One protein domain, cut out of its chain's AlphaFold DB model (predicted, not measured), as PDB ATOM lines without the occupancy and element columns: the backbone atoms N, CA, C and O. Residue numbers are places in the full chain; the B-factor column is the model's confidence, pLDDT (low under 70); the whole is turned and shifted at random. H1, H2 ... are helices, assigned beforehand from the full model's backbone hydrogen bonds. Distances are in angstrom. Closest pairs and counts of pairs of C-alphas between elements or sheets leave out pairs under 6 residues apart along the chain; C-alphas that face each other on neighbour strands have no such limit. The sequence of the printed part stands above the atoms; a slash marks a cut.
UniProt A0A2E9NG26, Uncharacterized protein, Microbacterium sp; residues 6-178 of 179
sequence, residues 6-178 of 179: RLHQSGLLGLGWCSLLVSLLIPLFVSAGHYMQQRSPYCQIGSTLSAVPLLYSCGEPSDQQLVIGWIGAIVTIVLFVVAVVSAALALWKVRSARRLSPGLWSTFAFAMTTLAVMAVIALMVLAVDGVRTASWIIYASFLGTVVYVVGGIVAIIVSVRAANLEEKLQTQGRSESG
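What this domain is: This is residues 6 to 178 of the 179 residues of an uncharacterized protein of Microbacterium sp (UniProt A0A2E9NG26). Four long helices make a rod of two helical hairpins: H1 and H2 at a slant, and H3 and H4 more nearly side by side, with the last part of H4 sticking out at one end of the rod. H1, H3 and H4 form a three-helix bundle, H2 packs on H1 and H3 but not on H4, and a long loop, residues 39 to 62, lies at the end of the rod away from the tip of H4. The printed part has 173 residues with four named helices, in the order H1, H2, H3, H4, and no named strand; the class is all helix. The whole is loose, with a radius of gyration of the C-alphas of 21.4 A, and spans 83 by 30 by 28 A.

Where its parts are: H1 is residues 6 to 38, 49.1 A from first to last C-alpha, and begins at C-alpha 6 at (-18.213, -19.014, 31.138). H2 is residues 63 to 96, 49.8 A long, and begins at C-alpha 63 at (-6.613, 13.180, -1.009). H3 is residues 102 to 126, 36.7 A long. H4, the longest, is residues 135 to 176, 62.4 A long, and ends at C-alpha 176 at (-42.079, -33.938, 44.034).

How they stand to each other: H1 and H3 are the hubs, touching three other helices each. H1 and H2, a helical hairpin, touch through residues 12 to 27 and 72 to 87; the closest C-alphas, of Ser 23 and Thr 76, are 4.7 A apart, and the tilt of 36 degrees, opposite ways, is only just steep. H1 touches H3 with residues 13 to 20 alone, closest at the C-alphas of Leu 13 and Thr 107, 7.1 A, at a shallow tilt of 28 degrees, the same way. H1 touches H4 with residues 21 to 32 alone, closest at the C-alphas of Leu 24 and Ser 141, 5.2 A, at a shallow tilt of 29 degrees, opposite ways. H3 and H4, also a helical hairpin, touch, closest at the C-alphas of Val 117 and Gly 144, 4.8 A, at a shallow tilt of 14 degrees, opposite ways. H2 touches H3 with residues 83 to 94 alone, closest at the C-alphas of Ala 87 and Ala 111, 4.5 A, at a steep tilt of 46 degrees, opposite ways. H2 and H4 are apart. Every O i to N i+4 pair is within hydrogen-bond range in H2, against 27 of 29 in H1, 19 of 21 in H3 and 37 of 38 in H4.

The domain as a whole: The two C-alphas farthest apart, of Ile 45 and Gly 178, are 82.9 A apart. Residues 167 to 178, of which 167 to 176 belong to H4, stand free; without them the body spans 64 by 26 by 24 A. The printed part has no cut. The link from H1 to H2 is long, with 24 residues; H2 to H3 is tight and H3 to H4 short. The mean pLDDT of the printed part is 74.7, and 44 residues are under 70, among them residues 41 to 59, 97 to 103 and 128 to 136.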
ATOM      1  N   ARG A   6     -16.922 -19.467  31.705       56.28
ATOM      2  CA  ARG A   6     -18.213 -19.014  31.138       56.28
ATOM      3  C   ARG A   6     -18.255 -17.519  30.793       56.28
ATOM      4  O   ARG A   6     -18.802 -17.172  29.754       56.28
ATOM      5  N   LEU A   7     -17.641 -16.652  31.606       59.03
ATOM      6  CA  LEU A   7     -17.639 -15.200  31.360       59.03
ATOM      7  C   LEU A   7     -16.869 -14.825  30.084       59.03
ATOM      8  O   LEU A   7     -17.318 -13.990  29.302       59.03
ATOM      9  N   HIS A   8     -15.740 -15.495  29.842       63.09
ATOM     10  CA  HIS A   8     -14.877 -15.211  28.694       63.09
ATOM     11  C   HIS A   8     -15.553 -15.532  27.350       63.09
ATOM     12  O   HIS A   8     -15.291 -14.878  26.343       63.09
ATOM     13  N   GLN A   9     -16.446 -16.525  27.334       67.06
ATOM     14  CA  GLN A   9     -17.111 -16.984  26.117       67.06
ATOM     15  C   GLN A   9     -18.251 -16.057  25.680       67.06
ATOM     16  O   GLN A   9     -18.396 -15.791  24.488       67.06
ATOM     17  N   SER A  10     -19.036 -15.541  26.628       70.25
ATOM     18  CA  SER A  10     -20.107 -14.587  26.323       70.25
ATOM     19  C   SER A  10     -19.551 -13.274  25.766       70.25
ATOM     20  O   SER A  10     -20.128 -12.718  24.835       70.25
ATOM     21  N   GLY A  11     -18.397 -12.823  26.277       77.56
ATOM     22  CA  GLY A  11     -17.711 -11.631  25.770       77.56
ATOM     23  C   GLY A  11     -17.245 -11.780  24.318       77.56
ATOM     24  O   GLY A  11     -17.509 -10.906  23.499       77.56
ATOM     25  N   LEU A  12     -16.627 -12.916  23.977       77.19
ATOM     26  CA  LEU A  12     -16.179 -13.221  22.610       77.19
ATOM     27  C   LEU A  12     -17.336 -13.276  21.606       77.19
ATOM     28  O   LEU A  12     -17.228 -12.725  20.515       77.19
ATOM     29  N   LEU A  13     -18.458 -13.900  21.979       77.50
ATOM     30  CA  LEU A  13     -19.647 -13.943  21.125       77.50
ATOM     31  C   LEU A  13     -20.259 -12.556  20.940       77.50
ATOM     32  O   LEU A  13     -20.578 -12.189  19.814       77.50
ATOM     33  N   GLY A  14     -20.389 -11.773  22.014       78.31
ATOM     34  CA  GLY A  14     -20.881 -10.396  21.930       78.31
ATOM     35  C   GLY A  14     -20.012  -9.531  21.018       78.31
ATOM     36  O   GLY A  14     -20.532  -8.830  20.152       78.31
ATOM     37  N   LEU A  15     -18.688  -9.647  21.144       83.31
ATOM     38  CA  LEU A  15     -17.735  -8.944  20.287       83.31
ATOM     39  C   LEU A  15     -17.843  -9.406  18.825       83.31
ATOM     40  O   LEU A  15     -17.825  -8.571  17.925       83.31
ATOM     41  N   GLY A  16     -18.058 -10.704  18.591       79.31
ATOM     42  CA  GLY A  16     -18.352 -11.273  17.275       79.31
ATOM     43  C   GLY A  16     -19.601 -10.664  16.630       79.31
ATOM     44  O   GLY A  16     -19.517 -10.159  15.511       79.31
ATOM     45  N   TRP A  17     -20.729 -10.627  17.346       80.94
ATOM     46  CA  TRP A  17     -21.973  -9.997  16.876       80.94
ATOM     47  C   TRP A  17     -21.766  -8.515  16.543       80.94
ATOM     48  O   TRP A  17     -22.076  -8.084  15.433       80.94
ATOM     49  N   CYS A  18     -21.162  -7.746  17.455       85.06
ATOM     50  CA  CYS A  18     -20.875  -6.330  17.223       85.06
ATOM     51  C   CYS A  18     -19.950  -6.114  16.017       85.06
ATOM     52  O   CYS A  18     -20.219  -5.243  15.193       85.06
ATOM     53  N   SER A  19     -18.889  -6.915  15.879       83.12
ATOM     54  CA  SER A  19     -17.955  -6.807  14.750       83.12
ATOM     55  C   SER A  19     -18.638  -7.089  13.411       83.12
ATOM     56  O   SER A  19     -18.468  -6.315  12.468       83.12
ATOM     57  N   LEU A  20     -19.490  -8.119  13.353       79.38
ATOM     58  CA  LEU A  20     -20.256  -8.463  12.159       79.38
ATOM     59  C   LEU A  20     -21.237  -7.340  11.796       79.38
ATOM     60  O   LEU A  20     -21.277  -6.920  10.644       79.38
ATOM     61  N   LEU A  21     -21.958  -6.789  12.777       82.69
ATOM     62  CA  LEU A  21     -22.869  -5.665  12.560       82.69
ATOM     63  C   LEU A  21     -22.147  -4.448  11.977       82.69
ATOM     64  O   LEU A  21     -22.581  -3.899  10.969       82.69
ATOM     65  N   VAL A  22     -21.040  -4.030  12.592       82.81
ATOM     66  CA  VAL A  22     -20.294  -2.848  12.138       82.81
ATOM     67  C   VAL A  22     -19.707  -3.081  10.743       82.81
ATOM     68  O   VAL A  22     -19.776  -2.185   9.902       82.81
ATOM     69  N   SER A  23     -19.219  -4.294  10.456       79.38
ATOM     70  CA  SER A  23     -18.712  -4.658   9.125       79.38
ATOM     71  C   SER A  23     -19.779  -4.628   8.023       79.38
ATOM     72  O   SER A  23     -19.446  -4.453   6.858       79.38
ATOM     73  N   LEU A  24     -21.061  -4.759   8.378       80.88
ATOM     74  CA  LEU A  24     -22.181  -4.656   7.439       80.88
ATOM     75  C   LEU A  24     -22.711  -3.221   7.330       80.88
ATOM     76  O   LEU A  24     -23.057  -2.767   6.239       80.88
ATOM     77  N   LEU A  25     -22.747  -2.486   8.445       79.19
ATOM     78  CA  LEU A  25     -23.260  -1.118   8.484       79.19
ATOM     79  C   LEU A  25     -22.352  -0.123   7.761       79.19
ATOM     80  O   LEU A  25     -22.876   0.730   7.051       79.19
ATOM     81  N   ILE A  26     -21.024  -0.210   7.911       79.25
ATOM     82  CA  ILE A  26     -20.103   0.750   7.272       79.25
ATOM     83  C   ILE A  26     -20.288   0.747   5.743       79.25
ATOM     84  O   ILE A  26     -20.596   1.808   5.190       79.25
ATOM     85  N   PRO A  27     -20.201  -0.403   5.043       74.12
ATOM     86  CA  PRO A  27     -20.461  -0.445   3.609       74.12
ATOM     87  C   PRO A  27     -21.886  -0.031   3.246       74.12
ATOM     88  O   PRO A  27     -22.082   0.637   2.233       74.12
ATOM     89  N   LEU A  28     -22.884  -0.365   4.072       77.88
ATOM     90  CA  LEU A  28     -24.271   0.034   3.832       77.88
ATOM     91  C   LEU A  28     -24.442   1.559   3.862       77.88
ATOM     92  O   LEU A  28     -25.058   2.111   2.953       77.88
ATOM     93  N   PHE A  29     -23.881   2.250   4.859       78.25
ATOM     94  CA  PHE A  29     -23.947   3.713   4.968       78.25
ATOM     95  C   PHE A  29     -23.208   4.407   3.831       78.25
ATOM     96  O   PHE A  29     -23.754   5.323   3.216       78.25
ATOM     97  N   VAL A  30     -21.995   3.944   3.520       72.56
ATOM     98  CA  VAL A  30     -21.211   4.441   2.382       72.56
ATOM     99  C   VAL A  30     -22.019   4.317   1.094       72.56
ATOM    100  O   VAL A  30     -22.146   5.273   0.328       72.56
ATOM    101  N   SER A  31     -22.636   3.158   0.883       70.75
ATOM    102  CA  SER A  31     -23.366   2.900  -0.349       70.75
ATOM    103  C   SER A  31     -24.742   3.584  -0.396       70.75
ATOM    104  O   SER A  31     -25.230   3.935  -1.468       70.75
ATOM    105  N   ALA A  32     -25.370   3.849   0.751       73.12
ATOM    106  CA  ALA A  32     -26.557   4.700   0.834       73.12
ATOM    107  C   ALA A  32     -26.219   6.162   0.502       73.12
ATOM    108  O   ALA A  32     -26.958   6.814  -0.236       73.12
ATOM    109  N   GLY A  33     -25.078   6.662   0.991       71.06
ATOM    110  CA  GLY A  33     -24.544   7.972   0.616       71.06
ATOM    111  C   GLY A  33     -24.311   8.074  -0.891       71.06
ATOM    112  O   GLY A  33     -24.728   9.047  -1.518       71.06
ATOM    113  N   HIS A  34     -23.752   7.020  -1.490       69.06
ATOM    114  CA  HIS A  34     -23.608   6.904  -2.940       69.06
ATOM    115  C   HIS A  34     -24.951   6.989  -3.678       69.06
ATOM    116  O   HIS A  34     -25.107   7.800  -4.593       69.06
ATOM    117  N   TYR A  35     -25.944   6.204  -3.257       70.94
ATOM    118  CA  TYR A  35     -27.273   6.218  -3.868       70.94
ATOM    119  C   TYR A  35     -27.929   7.608  -3.817       70.94
ATOM    120  O   TYR A  35     -28.548   8.048  -4.788       70.94
ATOM    121  N   MET A  36     -27.760   8.332  -2.706       73.62
ATOM    122  CA  MET A  36     -28.259   9.704  -2.569       73.62
ATOM    123  C   MET A  36     -27.538  10.676  -3.509       73.62
ATOM    124  O   MET A  36     -28.183  11.533  -4.110       73.62
ATOM    125  N   GLN A  37     -26.226  10.521  -3.695       70.25
ATOM    126  CA  GLN A  37     -25.442  11.348  -4.616       70.25
ATOM    127  C   GLN A  37     -25.798  11.107  -6.089       70.25
ATOM    128  O   GLN A  37     -25.870  12.066  -6.855       70.25
ATOM    129  N   GLN A  38     -26.097   9.866  -6.489       67.38
ATOM    130  CA  GLN A  38     -26.526   9.551  -7.862       67.38
ATOM    131  C   GLN A  38     -27.837  10.232  -8.268       67.38
ATOM    132  O   GLN A  38     -28.074  10.459  -9.453       67.38
ATOM    133  N   ARG A  39     -28.693  10.574  -7.300       71.38
ATOM    134  CA  ARG A  39     -29.927  11.325  -7.559       71.38
ATOM    135  C   ARG A  39     -29.681  12.816  -7.811       71.38
ATOM    136  O   ARG A  39     -30.601  13.506  -8.239       71.38
ATOM    137  N   SER A  40     -28.470  13.317  -7.561       70.94
ATOM    138  CA  SER A  40     -28.114  14.706  -7.839       70.94
ATOM    139  C   SER A  40     -27.834  14.901  -9.338       70.94
ATOM    140  O   SER A  40     -26.966  14.213  -9.883       70.94
ATOM    141  N   PRO A  41     -28.497  15.859 -10.015       66.50
ATOM    142  CA  PRO A  41     -28.285  16.114 -11.443       66.50
ATOM    143  C   PRO A  41     -26.844  16.547 -11.759       66.50
ATOM    144  O   PRO A  41     -26.340  16.272 -12.843       66.50
ATOM    145  N   TYR A  42     -26.139  17.137 -10.789       64.06
ATOM    146  CA  TYR A  42     -24.733  17.535 -10.909       64.06
ATOM    147  C   TYR A  42     -23.765  16.343 -11.016       64.06
ATOM    148  O   TYR A  42     -22.643  16.499 -11.487       64.06
ATOM    149  N   CYS A  43     -24.188  15.146 -10.598       64.94
ATOM    150  CA  CYS A  43     -23.342  13.954 -10.551       64.94
ATOM    151  C   CYS A  43     -23.355  13.136 -11.855       64.94
ATOM    152  O   CYS A  43     -22.509  12.265 -12.046       64.94
ATOM    153  N   GLN A  44     -24.298  13.409 -12.765       59.25
ATOM    154  CA  GLN A  44     -24.453  12.650 -14.013       59.25
ATOM    155  C   GLN A  44     -23.414  13.010 -15.088       59.25
ATOM    156  O   GLN A  44     -23.251  12.263 -16.046       59.25
ATOM    157  N   ILE A  45     -22.710  14.137 -14.935       55.75
ATOM    158  CA  ILE A  45     -21.860  14.718 -15.990       55.75
ATOM    159  C   ILE A  45     -20.371  14.338 -15.817       55.75
ATOM    160  O   ILE A  45     -19.583  14.507 -16.741       55.75
ATOM    161  N   GLY A  46     -19.964  13.772 -14.673       51.88
ATOM    162  CA  GLY A  46     -18.542  13.558 -14.360       51.88
ATOM    163  C   GLY A  46     -18.256  12.466 -13.329       51.88
ATOM    164  O   GLY A  46     -17.458  12.676 -12.418       51.88
ATOM    165  N   SER A  47     -18.914  11.306 -13.423       54.06
ATOM    166  CA  SER A  47     -18.599  10.176 -12.541       54.06
ATOM    167  C   SER A  47     -17.265   9.530 -12.934       54.06
ATOM    168  O   SER A  47     -17.204   8.747 -13.883       54.06
ATOM    169  N   THR A  48     -16.196   9.819 -12.197       55.62
ATOM    170  CA  THR A  48     -14.951   9.047 -12.273       55.62
ATOM    171  C   THR A  48     -15.020   7.891 -11.282       55.62
ATOM    172  O   THR A  48     -15.209   8.104 -10.085       55.62
ATOM    173  N   LEU A  49     -14.886   6.658 -11.776       51.72
ATOM    174  CA  LEU A  49     -14.751   5.469 -10.933       51.72
ATOM    175  C   LEU A  49     -13.474   5.606 -10.097       51.72
ATOM    176  O   LEU A  49     -12.368   5.467 -10.616       51.72
ATOM    177  N   SER A  50     -13.630   5.906  -8.810       54.38
ATOM    178  CA  SER A  50     -12.515   5.895  -7.870       54.38
ATOM    179  C   SER A  50     -12.109   4.450  -7.587       54.38
ATOM    180  O   SER A  50     -12.958   3.589  -7.372       54.38
ATOM    181  N   ALA A  51     -10.804   4.178  -7.561       55.50
ATOM    182  CA  ALA A  51     -10.256   2.861  -7.227       55.50
ATOM    183  C   ALA A  51     -10.439   2.487  -5.739       55.50
ATOM    184  O   ALA A  51     -10.017   1.413  -5.312       55.50
ATOM    185  N   VAL A  52     -11.034   3.374  -4.931       59.47
ATOM    186  CA  VAL A  52     -11.189   3.178  -3.489       59.47
ATOM    187  C   VAL A  52     -12.465   2.380  -3.189       59.47
ATOM    188  O   VAL A  52     -13.562   2.845  -3.495       59.47
ATOM    189  N   PRO A  53     -12.360   1.212  -2.528       55.62
ATOM    190  CA  PRO A  53     -13.447   0.229  -2.414       55.62
ATOM    191  C   PRO A  53     -14.666   0.674  -1.586       55.62
ATOM    192  O   PRO A  53     -15.678  -0.021  -1.566       55.62
ATOM    193  N   LEU A  54     -14.597   1.827  -0.915       60.41
ATOM    194  CA  LEU A  54     -15.692   2.423  -0.138       60.41
ATOM    195  C   LEU A  54     -15.817   3.930  -0.375       60.41
ATOM    196  O   LEU A  54     -16.267   4.666   0.503       60.41
ATOM    197  N   LEU A  55     -15.398   4.415  -1.542       61.47
ATOM    198  CA  LEU A  55     -15.572   5.818  -1.860       61.47
ATOM    199  C   LEU A  55     -16.211   6.010  -3.221       61.47
ATOM    200  O   LEU A  55     -15.664   5.619  -4.247       61.47
ATOM    201  N   TYR A  56     -17.359   6.673  -3.204       61.75
ATOM    202  CA  TYR A  56     -17.951   7.233  -4.398       61.75
ATOM    203  C   TYR A  56     -18.036   8.744  -4.235       61.75
ATOM    204  O   TYR A  56     -18.571   9.238  -3.241       61.75
ATOM    205  N   SER A  57     -17.493   9.464  -5.208       65.25
ATOM    206  CA  SER A  57     -17.567  10.915  -5.298       65.25
ATOM    207  C   SER A  57     -18.054  11.312  -6.686       65.25
ATOM    208  O   SER A  57     -17.732  10.681  -7.694       65.25
ATOM    209  N   CYS A  58     -18.846  12.378  -6.737       68.62
ATOM    210  CA  CYS A  58     -19.144  13.080  -7.978       68.62
ATOM    211  C   CYS A  58     -17.955  14.004  -8.279       68.62
ATOM    212  O   CYS A  58     -17.835  15.050  -7.643       68.62
ATOM    213  N   GLY A  59     -17.071  13.604  -9.194       68.44
ATOM    214  CA  GLY A  59     -15.825  14.315  -9.507       68.44
ATOM    215  C   GLY A  59     -14.583  13.739  -8.820       68.44
ATOM    216  O   GLY A  59     -14.653  12.722  -8.121       68.44
ATOM    217  N   GLU A  60     -13.442  14.394  -9.051       72.38
ATOM    218  CA  GLU A  60     -12.131  13.950  -8.570       72.38
ATOM    219  C   GLU A  60     -12.092  13.968  -7.030       72.38
ATOM    220  O   GLU A  60     -12.333  15.016  -6.418       72.38
ATOM    221  N   PRO A  61     -11.872  12.812  -6.380       72.06
ATOM    222  CA  PRO A  61     -11.862  12.737  -4.927       72.06
ATOM    223  C   PRO A  61     -10.660  13.501  -4.373       72.06
ATOM    224  O   PRO A  61      -9.555  13.404  -4.901       72.06
ATOM    225  N   SER A  62     -10.852  14.224  -3.269       82.25
ATOM    226  CA  SER A  62      -9.718  14.842  -2.575       82.25
ATOM    227  C   SER A  62      -8.829  13.780  -1.917       82.25
ATOM    228  O   SER A  62      -9.311  12.714  -1.522       82.25
ATOM    229  N   ASP A  63      -7.546  14.085  -1.706       83.06
ATOM    230  CA  ASP A  63      -6.613  13.180  -1.009       83.06
ATOM    231  C   ASP A  63      -7.150  12.732   0.360       83.06
ATOM    232  O   ASP A  63      -7.034  11.572   0.752       83.06
ATOM    233  N   GLN A  64      -7.819  13.641   1.075       81.00
ATOM    234  CA  GLN A  64      -8.448  13.340   2.362       81.00
ATOM    235  C   GLN A  64      -9.580  12.320   2.227       81.00
ATOM    236  O   GLN A  64      -9.701  11.408   3.045       81.00
ATOM    237  N   GLN A  65     -10.407  12.455   1.191       74.75
ATOM    238  CA  GLN A  65     -11.485  11.518   0.915       74.75
ATOM    239  C   GLN A  65     -10.930  10.135   0.569       74.75
ATOM    240  O   GLN A  65     -11.374   9.151   1.153       74.75
ATOM    241  N   LEU A  66      -9.910  10.053  -0.293       77.19
ATOM    242  CA  LEU A  66      -9.233   8.794  -0.625       77.19
ATOM    243  C   LEU A  66      -8.736   8.072   0.637       77.19
ATOM    244  O   LEU A  66      -9.015   6.885   0.820       77.19
ATOM    245  N   VAL A  67      -8.063   8.795   1.538       81.00
ATOM    246  CA  VAL A  67      -7.562   8.249   2.810       81.00
ATOM    247  C   VAL A  67      -8.705   7.726   3.685       81.00
ATOM    248  O   VAL A  67      -8.622   6.606   4.189       81.00
ATOM    249  N   ILE A  68      -9.795   8.483   3.835       79.19
ATOM    250  CA  ILE A  68     -10.958   8.064   4.636       79.19
ATOM    251  C   ILE A  68     -11.588   6.783   4.075       79.19
ATOM    252  O   ILE A  68     -11.908   5.875   4.845       79.19
ATOM    253  N   GLY A  69     -11.732   6.672   2.752       74.50
ATOM    254  CA  GLY A  69     -12.294   5.474   2.120       74.50
ATOM    255  C   GLY A  69     -11.441   4.230   2.344       74.50
ATOM    256  O   GLY A  69     -11.978   3.167   2.660       74.50
ATOM    257  N   TRP A  70     -10.115   4.360   2.258       78.44
ATOM    258  CA  TRP A  70      -9.191   3.266   2.566       78.44
ATOM    259  C   TRP A  70      -9.224   2.868   4.039       78.44
ATOM    260  O   TRP A  70      -9.277   1.677   4.341       78.44
ATOM    261  N   ILE A  71      -9.256   3.838   4.958       82.44
ATOM    262  CA  ILE A  71      -9.388   3.560   6.395       82.44
ATOM    263  C   ILE A  71     -10.693   2.808   6.663       82.44
ATOM    264  O   ILE A  71     -10.674   1.769   7.320       82.44
ATOM    265  N   GLY A  72     -11.817   3.280   6.114       76.31
ATOM    266  CA  GLY A  72     -13.110   2.607   6.240       76.31
ATOM    267  C   GLY A  72     -13.076   1.173   5.706       76.31
ATOM    268  O   GLY A  72     -13.626   0.266   6.335       76.31
ATOM    269  N   ALA A  73     -12.379   0.945   4.590       75.44
ATOM    270  CA  ALA A  73     -12.261  -0.378   3.979       75.44
ATOM    271  C   ALA A  73     -11.431  -1.322   4.844       75.44
ATOM    272  O   ALA A  73     -11.869  -2.435   5.131       75.44
ATOM    273  N   ILE A  74     -10.280  -0.856   5.331       81.75
ATOM    274  CA  ILE A  74      -9.414  -1.617   6.234       81.75
ATOM    275  C   ILE A  74     -10.173  -1.975   7.514       81.75
ATOM    276  O   ILE A  74     -10.191  -3.142   7.903       81.75
ATOM    277  N   VAL A  75     -10.848  -1.008   8.142       80.62
ATOM    278  CA  VAL A  75     -11.640  -1.238   9.362       80.62
ATOM    279  C   VAL A  75     -12.726  -2.284   9.116       80.62
ATOM    280  O   VAL A  75     -12.867  -3.218   9.903       80.62
ATOM    281  N   THR A  76     -13.449  -2.177   8.001       78.25
ATOM    282  CA  THR A  76     -14.495  -3.139   7.628       78.25
ATOM    283  C   THR A  76     -13.925  -4.546   7.461       78.25
ATOM    284  O   THR A  76     -14.463  -5.492   8.036       78.25
ATOM    285  N   ILE A  77     -12.818  -4.690   6.724       79.00
ATOM    286  CA  ILE A  77     -12.159  -5.982   6.490       79.00
ATOM    287  C   ILE A  77     -11.694  -6.592   7.813       79.00
ATOM    288  O   ILE A  77     -11.968  -7.761   8.075       79.00
ATOM    289  N   VAL A  78     -11.033  -5.811   8.670       84.25
ATOM    290  CA  VAL A  78     -10.543  -6.289   9.971       84.25
ATOM    291  C   VAL A  78     -11.700  -6.773  10.843       84.25
ATOM    292  O   VAL A  78     -11.637  -7.875  11.386       84.25
ATOM    293  N   LEU A  79     -12.781  -5.997  10.946       79.31
ATOM    294  CA  LEU A  79     -13.962  -6.380  11.726       79.31
ATOM    295  C   LEU A  79     -14.640  -7.632  11.169       79.31
ATOM    296  O   LEU A  79     -15.050  -8.506  11.932       79.31
ATOM    297  N   PHE A  80     -14.703  -7.757   9.847       77.56
ATOM    298  CA  PHE A  80     -15.256  -8.936   9.199       77.56
ATOM    299  C   PHE A  80     -14.412 -10.188   9.461       77.56
ATOM    300  O   PHE A  80     -14.948 -11.239   9.811       77.56
ATOM    301  N   VAL A  81     -13.082 -10.076   9.385       82.75
ATOM    302  CA  VAL A  81     -12.160 -11.166   9.740       82.75
ATOM    303  C   VAL A  81     -12.352 -11.580  11.199       82.75
ATOM    304  O   VAL A  81     -12.436 -12.774  11.484       82.75
ATOM    305  N   VAL A  82     -12.492 -10.624  12.122       83.06
ATOM    306  CA  VAL A  82     -12.777 -10.913  13.540       83.06
ATOM    307  C   VAL A  82     -14.091 -11.684  13.697       83.06
ATOM    308  O   VAL A  82     -14.128 -12.670  14.443       83.06
ATOM    309  N   ALA A  83     -15.146 -11.302  12.974       76.69
ATOM    310  CA  ALA A  83     -16.421 -12.015  12.987       76.69
ATOM    311  C   ALA A  83     -16.276 -13.459  12.476       76.69
ATOM    312  O   ALA A  83     -16.729 -14.397  13.138       76.69
ATOM    313  N   VAL A  84     -15.589 -13.657  11.347       78.50
ATOM    314  CA  VAL A  84     -15.352 -14.980  10.742       78.50
ATOM    315  C   VAL A  84     -14.520 -15.877  11.658       78.50
ATOM    316  O   VAL A  84     -14.881 -17.034  11.879       78.50
ATOM    317  N   VAL A  85     -13.442 -15.356  12.247       83.69
ATOM    318  CA  VAL A  85     -12.610 -16.108  13.201       83.69
ATOM    319  C   VAL A  85     -13.427 -16.496  14.434       83.69
ATOM    320  O   VAL A  85     -13.392 -17.650  14.861       83.69
ATOM    321  N   SER A  86     -14.229 -15.572  14.967       76.00
ATOM    322  CA  SER A  86     -15.117 -15.848  16.103       76.00
ATOM    323  C   SER A  86     -16.142 -16.938  15.769       76.00
ATOM    324  O   SER A  86     -16.396 -17.820  16.591       76.00
ATOM    325  N   ALA A  87     -16.688 -16.931  14.549       75.81
ATOM    326  CA  ALA A  87     -17.626 -17.940  14.062       75.81
ATOM    327  C   ALA A  87     -16.959 -19.314  13.877       75.81
ATOM    328  O   ALA A  87     -17.536 -20.341  14.243       75.81
ATOM    329  N   ALA A  88     -15.724 -19.357  13.375       79.88
ATOM    330  CA  ALA A  88     -14.956 -20.593  13.239       79.88
ATOM    331  C   ALA A  88     -14.640 -21.220  14.607       79.88
ATOM    332  O   ALA A  88     -14.843 -22.420  14.804       79.88
ATOM    333  N   LEU A  89     -14.219 -20.405  15.581       80.69
ATOM    334  CA  LEU A  89     -13.987 -20.847  16.962       80.69
ATOM    335  C   LEU A  89     -15.279 -21.351  17.620       80.69
ATOM    336  O   LEU A  89     -15.278 -22.375  18.311       80.69
ATOM    337  N   ALA A  90     -16.397 -20.667  17.367       77.06
ATOM    338  CA  ALA A  90     -17.730 -21.079  17.790       77.06
ATOM    339  C   ALA A  90     -18.107 -22.466  17.230       77.06
ATOM    340  O   ALA A  90     -18.483 -23.356  17.998       77.06
ATOM    341  N   LEU A  91     -17.936 -22.696  15.922       78.88
ATOM    342  CA  LEU A  91     -18.209 -23.989  15.277       78.88
ATOM    343  C   LEU A  91     -17.299 -25.102  15.777       78.88
ATOM    344  O   LEU A  91     -17.776 -26.211  16.027       78.88
ATOM    345  N   TRP A  92     -16.010 -24.817  15.962       81.38
ATOM    346  CA  TRP A  92     -15.059 -25.783  16.511       81.38
ATOM    347  C   TRP A  92     -15.530 -26.299  17.873       81.38
ATOM    348  O   TRP A  92     -15.511 -27.500  18.152       81.38
ATOM    349  N   LYS A  93     -16.024 -25.389  18.718       75.25
ATOM    350  CA  LYS A  93     -16.528 -25.727  20.048       75.25
ATOM    351  C   LYS A  93     -17.833 -26.520  20.000       75.25
ATOM    352  O   LYS A  93     -17.979 -27.472  20.764       75.25
ATOM    353  N   VAL A  94     -18.749 -26.168  19.094       75.94
ATOM    354  CA  VAL A  94     -19.991 -26.927  18.866       75.94
ATOM    355  C   VAL A  94     -19.679 -28.345  18.398       75.94
ATOM    356  O   VAL A  94     -20.222 -29.298  18.950       75.94
ATOM    357  N   ARG A  95     -18.743 -28.505  17.455       79.06
ATOM    358  CA  ARG A  95     -18.302 -29.815  16.948       79.06
ATOM    359  C   ARG A  95     -17.711 -30.701  18.046       79.06
ATOM    360  O   ARG A  95     -17.891 -31.913  18.017       79.06
ATOM    361  N   SER A  96     -17.010 -30.107  19.009       75.00
ATOM    362  CA  SER A  96     -16.398 -30.839  20.123       75.00
ATOM    363  C   SER A  96     -17.389 -31.219  21.235       75.00
ATOM    364  O   SER A  96     -17.037 -32.011  22.113       75.00
ATOM    365  N   ALA A  97     -18.605 -30.667  21.247       69.88
ATOM    366  CA  ALA A  97     -19.588 -30.918  22.293       69.88
ATOM    367  C   ALA A  97     -20.493 -32.111  21.939       69.88
ATOM    368  O   ALA A  97     -21.160 -32.119  20.911       69.88
ATOM    369  N   ARG A  98     -20.577 -33.114  22.827       60.78
ATOM    370  CA  ARG A  98     -21.459 -34.287  22.641       60.78
ATOM    371  C   ARG A  98     -22.943 -34.012  22.934       60.78
ATOM    372  O   ARG A  98     -23.780 -34.838  22.590       60.78
ATOM    373  N   ARG A  99     -23.283 -32.896  23.593       63.12
ATOM    374  CA  ARG A  99     -24.668 -32.467  23.866       63.12
ATOM    375  C   ARG A  99     -24.793 -30.949  23.725       63.12
ATOM    376  O   ARG A  99     -23.963 -30.213  24.252       63.12
ATOM    377  N   LEU A 100     -25.838 -30.505  23.026       61.81
ATOM    378  CA  LEU A 100     -26.173 -29.094  22.833       61.81
ATOM    379  C   LEU A 100     -26.771 -28.529  24.127       61.81
ATOM    380  O   LEU A 100     -27.917 -28.811  24.464       61.81
ATOM    381  N   SER A 101     -25.984 -27.751  24.867       67.50
ATOM    382  CA  SER A 101     -26.496 -26.934  25.970       67.50
ATOM    383  C   SER A 101     -27.140 -25.644  25.430       67.50
ATOM    384  O   SER A 101     -26.834 -25.231  24.309       67.50
ATOM    385  N   PRO A 102     -27.991 -24.950  26.203       65.12
ATOM    386  CA  PRO A 102     -28.601 -23.682  25.783       65.12
ATOM    387  C   PRO A 102     -27.591 -22.626  25.302       65.12
ATOM    388  O   PRO A 102     -27.848 -21.909  24.341       65.12
ATOM    389  N   GLY A 103     -26.394 -22.580  25.900       66.38
ATOM    390  CA  GLY A 103     -25.316 -21.672  25.480       66.38
ATOM    391  C   GLY A 103     -24.625 -22.055  24.163       66.38
ATOM    392  O   GLY A 103     -23.970 -21.222  23.537       66.38
ATOM    393  N   LEU A 104     -24.766 -23.304  23.708       74.50
ATOM    394  CA  LEU A 104     -24.277 -23.743  22.398       74.50
ATOM    395  C   LEU A 104     -25.203 -23.293  21.259       74.50
ATOM    396  O   LEU A 104     -24.722 -23.109  20.144       74.50
ATOM    397  N   TRP A 105     -26.489 -23.042  21.528       72.62
ATOM    398  CA  TRP A 105     -27.436 -22.563  20.514       72.62
ATOM    399  C   TRP A 105     -27.132 -21.148  20.029       72.62
ATOM    400  O   TRP A 105     -27.156 -20.907  18.827       72.62
ATOM    401  N   SER A 106     -26.781 -20.224  20.927       71.81
ATOM    402  CA  SER A 106     -26.360 -18.867  20.539       71.81
ATOM    403  C   SER A 106     -25.054 -18.882  19.737       71.81
ATOM    404  O   SER A 106     -24.904 -18.151  18.760       71.81
ATOM    405  N   THR A 107     -24.140 -19.776  20.121       77.81
ATOM    406  CA  THR A 107     -22.862 -20.026  19.444       77.81
ATOM    407  C   THR A 107     -23.085 -20.556  18.020       77.81
ATOM    408  O   THR A 107     -22.474 -20.074  17.067       77.81
ATOM    409  N   PHE A 108     -23.997 -21.517  17.861       79.38
ATOM    410  CA  PHE A 108     -24.373 -22.086  16.569       79.38
ATOM    411  C   PHE A 108     -25.114 -21.079  15.682       79.38
ATOM    412  O   PHE A 108     -24.786 -20.948  14.505       79.38
ATOM    413  N   ALA A 109     -26.067 -20.329  16.245       80.75
ATOM    414  CA  ALA A 109     -26.814 -19.306  15.518       80.75
ATOM    415  C   ALA A 109     -25.878 -18.238  14.938       80.75
ATOM    416  O   ALA A 109     -25.938 -17.973  13.744       80.75
ATOM    417  N   PHE A 110     -24.945 -17.710  15.741       80.62
ATOM    418  CA  PHE A 110     -23.946 -16.748  15.268       80.62
ATOM    419  C   PHE A 110     -23.116 -17.291  14.098       80.62
ATOM    420  O   PHE A 110     -22.928 -16.610  13.087       80.62
ATOM    421  N   ALA A 111     -22.643 -18.532  14.211       81.25
ATOM    422  CA  ALA A 111     -21.859 -19.153  13.158       81.25
ATOM    423  C   ALA A 111     -22.652 -19.337  11.858       81.25
ATOM    424  O   ALA A 111     -22.158 -18.994  10.785       81.25
ATOM    425  N   MET A 112     -23.890 -19.828  11.949       83.12
ATOM    426  CA  MET A 112     -24.767 -19.999  10.789       83.12
ATOM    427  C   MET A 112     -25.122 -18.660  10.142       83.12
ATOM    428  O   MET A 112     -25.097 -18.553   8.918       83.12
ATOM    429  N   THR A 113     -25.390 -17.625  10.941       82.62
ATOM    430  CA  THR A 113     -25.613 -16.260  10.451       82.62
ATOM    431  C   THR A 113     -24.385 -15.735   9.714       82.62
ATOM    432  O   THR A 113     -24.517 -15.223   8.608       82.62
ATOM    433  N   THR A 114     -23.189 -15.923  10.271       82.12
ATOM    434  CA  THR A 114     -21.935 -15.493   9.632       82.12
ATOM    435  C   THR A 114     -21.701 -16.228   8.310       82.12
ATOM    436  O   THR A 114     -21.370 -15.599   7.307       82.12
ATOM    437  N   LEU A 115     -21.934 -17.544   8.265       84.44
ATOM    438  CA  LEU A 115     -21.842 -18.337   7.033       84.44
ATOM    439  C   LEU A 115     -22.864 -17.899   5.979       84.44
ATOM    440  O   LEU A 115     -22.527 -17.805   4.802       84.44
ATOM    441  N   ALA A 116     -24.098 -17.608   6.387       85.50
ATOM    442  CA  ALA A 116     -25.127 -17.119   5.480       85.50
ATOM    443  C   ALA A 116     -24.764 -15.739   4.908       85.50
ATOM    444  O   ALA A 116     -24.901 -15.526   3.705       85.50
ATOM    445  N   VAL A 117     -24.228 -14.831   5.731       84.38
ATOM    446  CA  VAL A 117     -23.703 -13.532   5.274       84.38
ATOM    447  C   VAL A 117     -22.558 -13.724   4.273       84.38
ATOM    448  O   VAL A 117     -22.587 -13.126   3.200       84.38
ATOM    449  N   MET A 118     -21.592 -14.601   4.571       83.88
ATOM    450  CA  MET A 118     -20.502 -14.953   3.648       83.88
ATOM    451  C   MET A 118     -21.030 -15.474   2.308       83.88
ATOM    452  O   MET A 118     -20.547 -15.060   1.257       83.88
ATOM    453  N   ALA A 119     -22.027 -16.361   2.338       85.44
ATOM    454  CA  ALA A 119     -22.630 -16.918   1.134       85.44
ATOM    455  C   ALA A 119     -23.331 -15.837   0.301       85.44
ATOM    456  O   ALA A 119     -23.143 -15.792  -0.910       85.44
ATOM    457  N   VAL A 120     -24.081 -14.929   0.936       83.44
ATOM    458  CA  VAL A 120     -24.713 -13.786   0.256       83.44
ATOM    459  C   VAL A 120     -23.664 -12.897  -0.408       83.44
ATOM    460  O   VAL A 120     -23.816 -12.560  -1.579       83.44
ATOM    461  N   ILE A 121     -22.587 -12.553   0.303       79.94
ATOM    462  CA  ILE A 121     -21.496 -11.740  -0.251       79.94
ATOM    463  C   ILE A 121     -20.853 -12.458  -1.443       79.94
ATOM    464  O   ILE A 121     -20.727 -11.864  -2.509       79.94
ATOM    465  N   ALA A 122     -20.498 -13.736  -1.299       81.19
ATOM    466  CA  ALA A 122     -19.864 -14.514  -2.362       81.19
ATOM    467  C   ALA A 122     -20.756 -14.636  -3.606       81.19
ATOM    468  O   ALA A 122     -20.285 -14.424  -4.720       81.19
ATOM    469  N   LEU A 123     -22.051 -14.914  -3.427       83.50
ATOM    470  CA  LEU A 123     -23.013 -14.979  -4.529       83.50
ATOM    471  C   LEU A 123     -23.145 -13.632  -5.243       83.50
ATOM    472  O   LEU A 123     -23.188 -13.597  -6.468       83.50
ATOM    473  N   MET A 124     -23.172 -12.529  -4.494       79.06
ATOM    474  CA  MET A 124     -23.246 -11.187  -5.074       79.06
ATOM    475  C   MET A 124     -21.972 -10.819  -5.832       79.06
ATOM    476  O   MET A 124     -22.070 -10.222  -6.895       79.06
ATOM    477  N   VAL A 125     -20.794 -11.207  -5.336       75.62
ATOM    478  CA  VAL A 125     -19.519 -11.010  -6.049       75.62
ATOM    479  C   VAL A 125     -19.495 -11.807  -7.358       75.62
ATOM    480  O   VAL A 125     -19.083 -11.275  -8.383       75.62
ATOM    481  N   LEU A 126     -19.967 -13.056  -7.342       77.94
ATOM    482  CA  LEU A 126     -19.998 -13.924  -8.525       77.94
ATOM    483  C   LEU A 126     -21.057 -13.511  -9.560       77.94
ATOM    484  O   LEU A 126     -20.894 -13.807 -10.738       77.94
ATOM    485  N   ALA A 127     -22.135 -12.847  -9.137       71.06
ATOM    486  CA  ALA A 127     -23.226 -12.424 -10.015       71.06
ATOM    487  C   ALA A 127     -22.937 -11.125 -10.798       71.06
ATOM    488  O   ALA A 127     -23.767 -10.705 -11.606       71.06
ATOM    489  N   VAL A 128     -21.811 -10.450 -10.547       68.81
ATOM    490  CA  VAL A 128     -21.488  -9.164 -11.181       68.81
ATOM    491  C   VAL A 128     -20.614  -9.379 -12.410       68.81
ATOM    492  O   VAL A 128     -19.391  -9.462 -12.319       68.81
ATOM    493  N   ASP A 129     -21.242  -9.362 -13.583       56.47
ATOM    494  CA  ASP A 129     -20.539  -9.245 -14.859       56.47
ATOM    495  C   ASP A 129     -20.023  -7.807 -15.054       56.47
ATOM    496  O   ASP A 129     -20.750  -6.906 -15.481       56.47
ATOM    497  N   GLY A 130     -18.755  -7.588 -14.692       50.97
ATOM    498  CA  GLY A 130     -17.799  -6.636 -15.286       50.97
ATOM    499  C   GLY A 130     -18.057  -5.118 -15.268       50.97
ATOM    500  O   GLY A 130     -17.087  -4.371 -15.348       50.97
ATOM    501  N   VAL A 131     -19.293  -4.611 -15.174       45.88
ATOM    502  CA  VAL A 131     -19.593  -3.176 -15.426       45.88
ATOM    503  C   VAL A 131     -20.550  -2.543 -14.395       45.88
ATOM    504  O   VAL A 131     -20.666  -1.323 -14.324       45.88
ATOM    505  N   ARG A 132     -21.199  -3.319 -13.513       51.81
ATOM    506  CA  ARG A 132     -22.046  -2.791 -12.412       51.81
ATOM    507  C   ARG A 132     -21.289  -2.809 -11.078       51.81
ATOM    508  O   ARG A 132     -21.608  -3.554 -10.158       51.81
ATOM    509  N   THR A 133     -20.231  -2.016 -11.000       56.28
ATOM    510  CA  THR A 133     -19.059  -2.251 -10.138       56.28
ATOM    511  C   THR A 133     -19.191  -1.919  -8.644       56.28
ATOM    512  O   THR A 133     -18.304  -2.295  -7.887       56.28
ATOM    513  N   ALA A 134     -20.291  -1.324  -8.168       57.72
ATOM    514  CA  ALA A 134     -20.462  -1.024  -6.732       57.72
ATOM    515  C   ALA A 134     -21.843  -1.370  -6.143       57.72
ATOM    516  O   ALA A 134     -21.993  -1.455  -4.925       57.72
ATOM    517  N   SER A 135     -22.863  -1.623  -6.970       59.97
ATOM    518  CA  SER A 135     -24.218  -1.912  -6.472       59.97
ATOM    519  C   SER A 135     -24.302  -3.239  -5.716       59.97
ATOM    520  O   SER A 135     -25.128  -3.389  -4.820       59.97
ATOM    521  N   TRP A 136     -23.422  -4.190  -6.025       67.19
ATOM    522  CA  TRP A 136     -23.331  -5.456  -5.298       67.19
ATOM    523  C   TRP A 136     -22.956  -5.261  -3.828       67.19
ATOM    524  O   TRP A 136     -23.438  -6.019  -2.993       67.19
ATOM    525  N   ILE A 137     -22.190  -4.215  -3.491       70.06
ATOM    526  CA  ILE A 137     -21.849  -3.868  -2.105       70.06
ATOM    527  C   ILE A 137     -23.117  -3.447  -1.355       70.06
ATOM    528  O   ILE A 137     -23.332  -3.903  -0.233       70.06
ATOM    529  N   ILE A 138     -24.007  -2.668  -1.990       68.06
ATOM    530  CA  ILE A 138     -25.320  -2.300  -1.426       68.06
ATOM    531  C   ILE A 138     -26.132  -3.558  -1.138       68.06
ATOM    532  O   ILE A 138     -26.577  -3.762  -0.008       68.06
ATOM    533  N   TYR A 139     -26.328  -4.401  -2.153       68.81
ATOM    534  CA  TYR A 139     -27.184  -5.579  -2.033       68.81
ATOM    535  C   TYR A 139     -26.620  -6.593  -1.039       68.81
ATOM    536  O   TYR A 139     -27.367  -7.090  -0.199       68.81
ATOM    537  N   ALA A 140     -25.311  -6.846  -1.069       76.19
ATOM    538  CA  ALA A 140     -24.644  -7.754  -0.145       76.19
ATOM    539  C   ALA A 140     -24.706  -7.247   1.302       76.19
ATOM    540  O   ALA A 140     -25.006  -8.023   2.206       76.19
ATOM    541  N   SER A 141     -24.497  -5.946   1.526       78.56
ATOM    542  CA  SER A 141     -24.534  -5.358   2.873       78.56
ATOM    543  C   SER A 141     -25.954  -5.288   3.421       78.56
ATOM    544  O   SER A 141     -26.184  -5.608   4.585       78.56
ATOM    545  N   PHE A 142     -26.930  -4.927   2.583       74.38
ATOM    546  CA  PHE A 142     -28.339  -4.891   2.966       74.38
ATOM    547  C   PHE A 142     -28.860  -6.292   3.295       74.38
ATOM    548  O   PHE A 142     -29.368  -6.516   4.392       74.38
ATOM    549  N   LEU A 143     -28.682  -7.257   2.389       77.56
ATOM    550  CA  LEU A 143     -29.109  -8.640   2.617       77.56
ATOM    551  C   LEU A 143     -28.339  -9.274   3.778       77.56
ATOM    552  O   LEU A 143     -28.947  -9.948   4.606       77.56
ATOM    553  N   GLY A 144     -27.039  -9.002   3.898       77.06
ATOM    554  CA  GLY A 144     -26.234  -9.423   5.040       77.06
ATOM    555  C   GLY A 144     -26.768  -8.866   6.362       77.06
ATOM    556  O   GLY A 144     -26.883  -9.606   7.335       77.06
ATOM    557  N   THR A 145     -27.189  -7.597   6.387       78.38
ATOM    558  CA  THR A 145     -27.819  -6.970   7.562       78.38
ATOM    559  C   THR A 145     -29.163  -7.617   7.889       78.38
ATOM    560  O   THR A 145     -29.440  -7.893   9.054       78.38
ATOM    561  N   VAL A 146     -29.993  -7.922   6.887       79.75
ATOM    562  CA  VAL A 146     -31.267  -8.631   7.096       79.75
ATOM    563  C   VAL A 146     -31.021 -10.018   7.694       79.75
ATOM    564  O   VAL A 146     -31.631 -10.367   8.703       79.75
ATOM    565  N   VAL A 147     -30.088 -10.787   7.125       82.62
ATOM    566  CA  VAL A 147     -29.689 -12.108   7.638       82.62
ATOM    567  C   VAL A 147     -29.163 -12.003   9.070       82.62
ATOM    568  O   VAL A 147     -29.530 -12.818   9.918       82.62
ATOM    569  N   TYR A 148     -28.358 -10.979   9.360       82.25
ATOM    570  CA  TYR A 148     -27.858 -10.682  10.699       82.25
ATOM    571  C   TYR A 148     -28.990 -10.424  11.698       82.25
ATOM    572  O   TYR A 148     -29.036 -11.059  12.752       82.25
ATOM    573  N   VAL A 149     -29.930  -9.534  11.366       82.94
ATOM    574  CA  VAL A 149     -31.053  -9.167  12.244       82.94
ATOM    575  C   VAL A 149     -31.954 -10.370  12.501       82.94
ATOM    576  O   VAL A 149     -32.264 -10.666  13.655       82.94
ATOM    577  N   VAL A 150     -32.334 -11.104  11.453       82.69
ATOM    578  CA  VAL A 150     -33.170 -12.306  11.584       82.69
ATOM    579  C   VAL A 150     -32.455 -13.366  12.423       82.69
ATOM    580  O   VAL A 150     -33.049 -13.914  13.350       82.69
ATOM    581  N   GLY A 151     -31.168 -13.612  12.160       76.88
ATOM    582  CA  GLY A 151     -30.348 -14.539  12.940       76.88
ATOM    583  C   GLY A 151     -30.254 -14.155  14.418       76.88
ATOM    584  O   GLY A 151     -30.414 -15.011  15.288       76.88
ATOM    585  N   GLY A 152     -30.072 -12.865  14.709       77.06
ATOM    586  CA  GLY A 152     -30.057 -12.327  16.068       77.06
ATOM    587  C   GLY A 152     -31.393 -12.509  16.790       77.06
ATOM    588  O   GLY A 152     -31.418 -12.993  17.920       77.06
ATOM    589  N   ILE A 153     -32.516 -12.209  16.127       84.25
ATOM    590  CA  ILE A 153     -33.865 -12.415  16.684       84.25
ATOM    591  C   ILE A 153     -34.096 -13.895  17.002       84.25
ATOM    592  O   ILE A 153     -34.547 -14.228  18.099       84.25
ATOM    593  N   VAL A 154     -33.755 -14.795  16.075       82.88
ATOM    594  CA  VAL A 154     -33.884 -16.244  16.286       82.88
ATOM    595  C   VAL A 154     -33.035 -16.693  17.476       82.88
ATOM    596  O   VAL A 154     -33.535 -17.422  18.335       82.88
ATOM    597  N   ALA A 155     -31.789 -16.223  17.579       79.19
ATOM    598  CA  ALA A 155     -30.912 -16.541  18.703       79.19
ATOM    599  C   ALA A 155     -31.509 -16.088  20.047       79.19
ATOM    600  O   ALA A 155     -31.504 -16.858  21.011       79.19
ATOM    601  N   ILE A 156     -32.084 -14.882  20.101       83.06
ATOM    602  CA  ILE A 156     -32.756 -14.351  21.295       83.06
ATOM    603  C   ILE A 156     -33.965 -15.219  21.657       83.06
ATOM    604  O   ILE A 156     -34.045 -15.702  22.787       83.06
ATOM    605  N   ILE A 157     -34.867 -15.491  20.710       83.88
ATOM    606  CA  ILE A 157     -36.083 -16.287  20.959       83.88
ATOM    607  C   ILE A 157     -35.726 -17.679  21.488       83.88
ATOM    608  O   ILE A 157     -36.322 -18.141  22.464       83.88
ATOM    609  N   VAL A 158     -34.749 -18.347  20.872       81.56
ATOM    610  CA  VAL A 158     -34.298 -19.678  21.306       81.56
ATOM    611  C   VAL A 158     -33.696 -19.619  22.710       81.56
ATOM    612  O   VAL A 158     -34.015 -20.475  23.536       81.56
ATOM    613  N   SER A 159     -32.891 -18.598  23.016       77.62
ATOM    614  CA  SER A 159     -32.278 -18.447  24.342       77.62
ATOM    615  C   SER A 159     -33.310 -18.224  25.454       77.62
ATOM    616  O   SER A 159     -33.231 -18.872  26.496       77.62
ATOM    617  N   VAL A 160     -34.330 -17.397  25.204       83.19
ATOM    618  CA  VAL A 160     -35.419 -17.135  26.159       83.19
ATOM    619  C   VAL A 160     -36.256 -18.395  26.373       83.19
ATOM    620  O   VAL A 160     -36.570 -18.752  27.507       83.19
ATOM    621  N   ARG A 161     -36.590 -19.118  25.295       85.25
ATOM    622  CA  ARG A 161     -37.351 -20.373  25.402       85.25
ATOM    623  C   ARG A 161     -36.599 -21.436  26.194       85.25
ATOM    624  O   ARG A 161     -37.226 -22.144  26.975       85.25
ATOM    625  N   ALA A 162     -35.286 -21.539  26.004       79.69
ATOM    626  CA  ALA A 162     -34.464 -22.483  26.749       79.69
ATOM    627  C   ALA A 162     -34.434 -22.150  28.249       79.69
ATOM    628  O   ALA A 162     -34.648 -23.046  29.061       79.69
ATOM    629  N   ALA A 163     -34.262 -20.874  28.612       81.56
ATOM    630  CA  ALA A 163     -34.275 -20.431  30.009       81.56
ATOM    631  C   ALA A 163     -35.620 -20.724  30.701       81.56
ATOM    632  O   ALA A 163     -35.652 -21.296  31.789       81.56
ATOM    633  N   ASN A 164     -36.737 -20.430  30.027       86.25
ATOM    634  CA  ASN A 164     -38.074 -20.703  30.561       86.25
ATOM    635  C   ASN A 164     -38.334 -22.205  30.766       86.25
ATOM    636  O   ASN A 164     -39.102 -22.591  31.647       86.25
ATOM    637  N   LEU A 165     -37.738 -23.067  29.936       85.44
ATOM    638  CA  LEU A 165     -37.870 -24.516  30.082       85.44
ATOM    639  C   LEU A 165     -37.104 -25.019  31.314       85.44
ATOM    640  O   LEU A 165     -37.621 -25.854  32.053       85.44
ATOM    641  N   GLU A 166     -35.901 -24.491  31.556       83.56
ATOM    642  CA  GLU A 166     -35.103 -24.821  32.743       83.56
ATOM    643  C   GLU A 166     -35.818 -24.411  34.038       83.56
ATOM    644  O   GLU A 166     -35.869 -25.200  34.981       83.56
ATOM    645  N   GLU A 167     -36.445 -23.232  34.067       86.25
ATOM    646  CA  GLU A 167     -37.216 -22.755  35.223       86.25
ATOM    647  C   GLU A 167     -38.425 -23.658  35.532       86.25
ATOM    648  O   GLU A 167     -38.677 -24.022  36.687       86.25
ATOM    649  N   LYS A 168     -39.150 -24.103  34.497       88.38
ATOM    650  CA  LYS A 168     -40.273 -25.043  34.658       88.38
ATOM    651  C   LYS A 168     -39.827 -26.405  35.185       88.38
ATOM    652  O   LYS A 168     -40.484 -26.975  36.050       88.38
ATOM    653  N   LEU A 169     -38.696 -26.918  34.706       87.12
ATOM    654  CA  LEU A 169     -38.163 -28.200  35.171       87.12
ATOM    655  C   LEU A 169     -37.697 -28.130  36.633       87.12
ATOM    656  O   LEU A 169     -37.909 -29.073  37.394       87.12
ATOM    657  N   GLN A 170     -37.110 -27.006  37.053       87.38
ATOM    658  CA  GLN A 170     -36.697 -26.803  38.446       87.38
ATOM    659  C   GLN A 170     -37.884 -26.671  39.403       87.38
ATOM    660  O   GLN A 170     -37.842 -27.209  40.510       87.38
ATOM    661  N   THR A 171     -38.947 -25.977  38.992       88.31
ATOM    662  CA  THR A 171     -40.160 -25.842  39.813       88.31
ATOM    663  C   THR A 171     -40.904 -27.170  39.948       88.31
ATOM    664  O   THR A 171     -41.330 -27.509  41.052       88.31
ATOM    665  N   GLN A 172     -40.973 -27.973  38.882       87.31
ATOM    666  CA  GLN A 172     -41.606 -29.294  38.918       87.31
ATOM    667  C   GLN A 172     -40.846 -30.287  39.814       87.31
ATOM    668  O   GLN A 172     -41.455 -30.908  40.681       87.31
ATOM    669  N   GLY A 173     -39.514 -30.367  39.701       80.44
ATOM    670  CA  GLY A 173     -38.708 -31.268  40.542       80.44
ATOM    671  C   GLY A 173     -38.718 -30.916  42.037       80.44
ATOM    672  O   GLY A 173     -38.544 -31.788  42.886       80.44
ATOM    673  N   ARG A 174     -38.964 -29.648  42.389       79.56
ATOM    674  CA  ARG A 174     -39.081 -29.214  43.792       79.56
ATOM    675  C   ARG A 174     -40.419 -29.603  44.421       79.56
ATOM    676  O   ARG A 174     -40.475 -29.788  45.631       79.56
ATOM    677  N   SER A 175     -41.469 -29.739  43.610       76.81
ATOM    678  CA  SER A 175     -42.798 -30.138  44.077       76.81
ATOM    679  C   SER A 175     -42.880 -31.626  44.432       76.81
ATOM    680  O   SER A 175     -43.662 -31.982  45.304       76.81
ATOM    681  N   GLU A 176     -42.078 -32.482  43.794       76.94
ATOM    682  CA  GLU A 176     -42.079 -33.938  44.034       76.94
ATOM    683  C   GLU A 176     -41.215 -34.362  45.237       76.94
ATOM    684  O   GLU A 176     -41.420 -35.431  45.796       76.94
ATOM    685  N   SER A 177     -40.266 -33.528  45.675       74.75
ATOM    686  CA  SER A 177     -39.395 -33.822  46.830       74.75
ATOM    687  C   SER A 177     -40.005 -33.433  48.189       74.75
ATOM    688  O   SER A 177     -39.359 -33.634  49.218       74.75
ATOM    689  N   GLY A 178     -41.182 -32.798  48.198       68.69
ATOM    690  CA  GLY A 178     -41.828 -32.249  49.398       68.69
ATOM    691  C   GLY A 178     -42.988 -33.078  49.958       68.69
ATOM    692  O   GLY A 178     -43.601 -32.643  50.933       68.69
TER     693      GLY A 178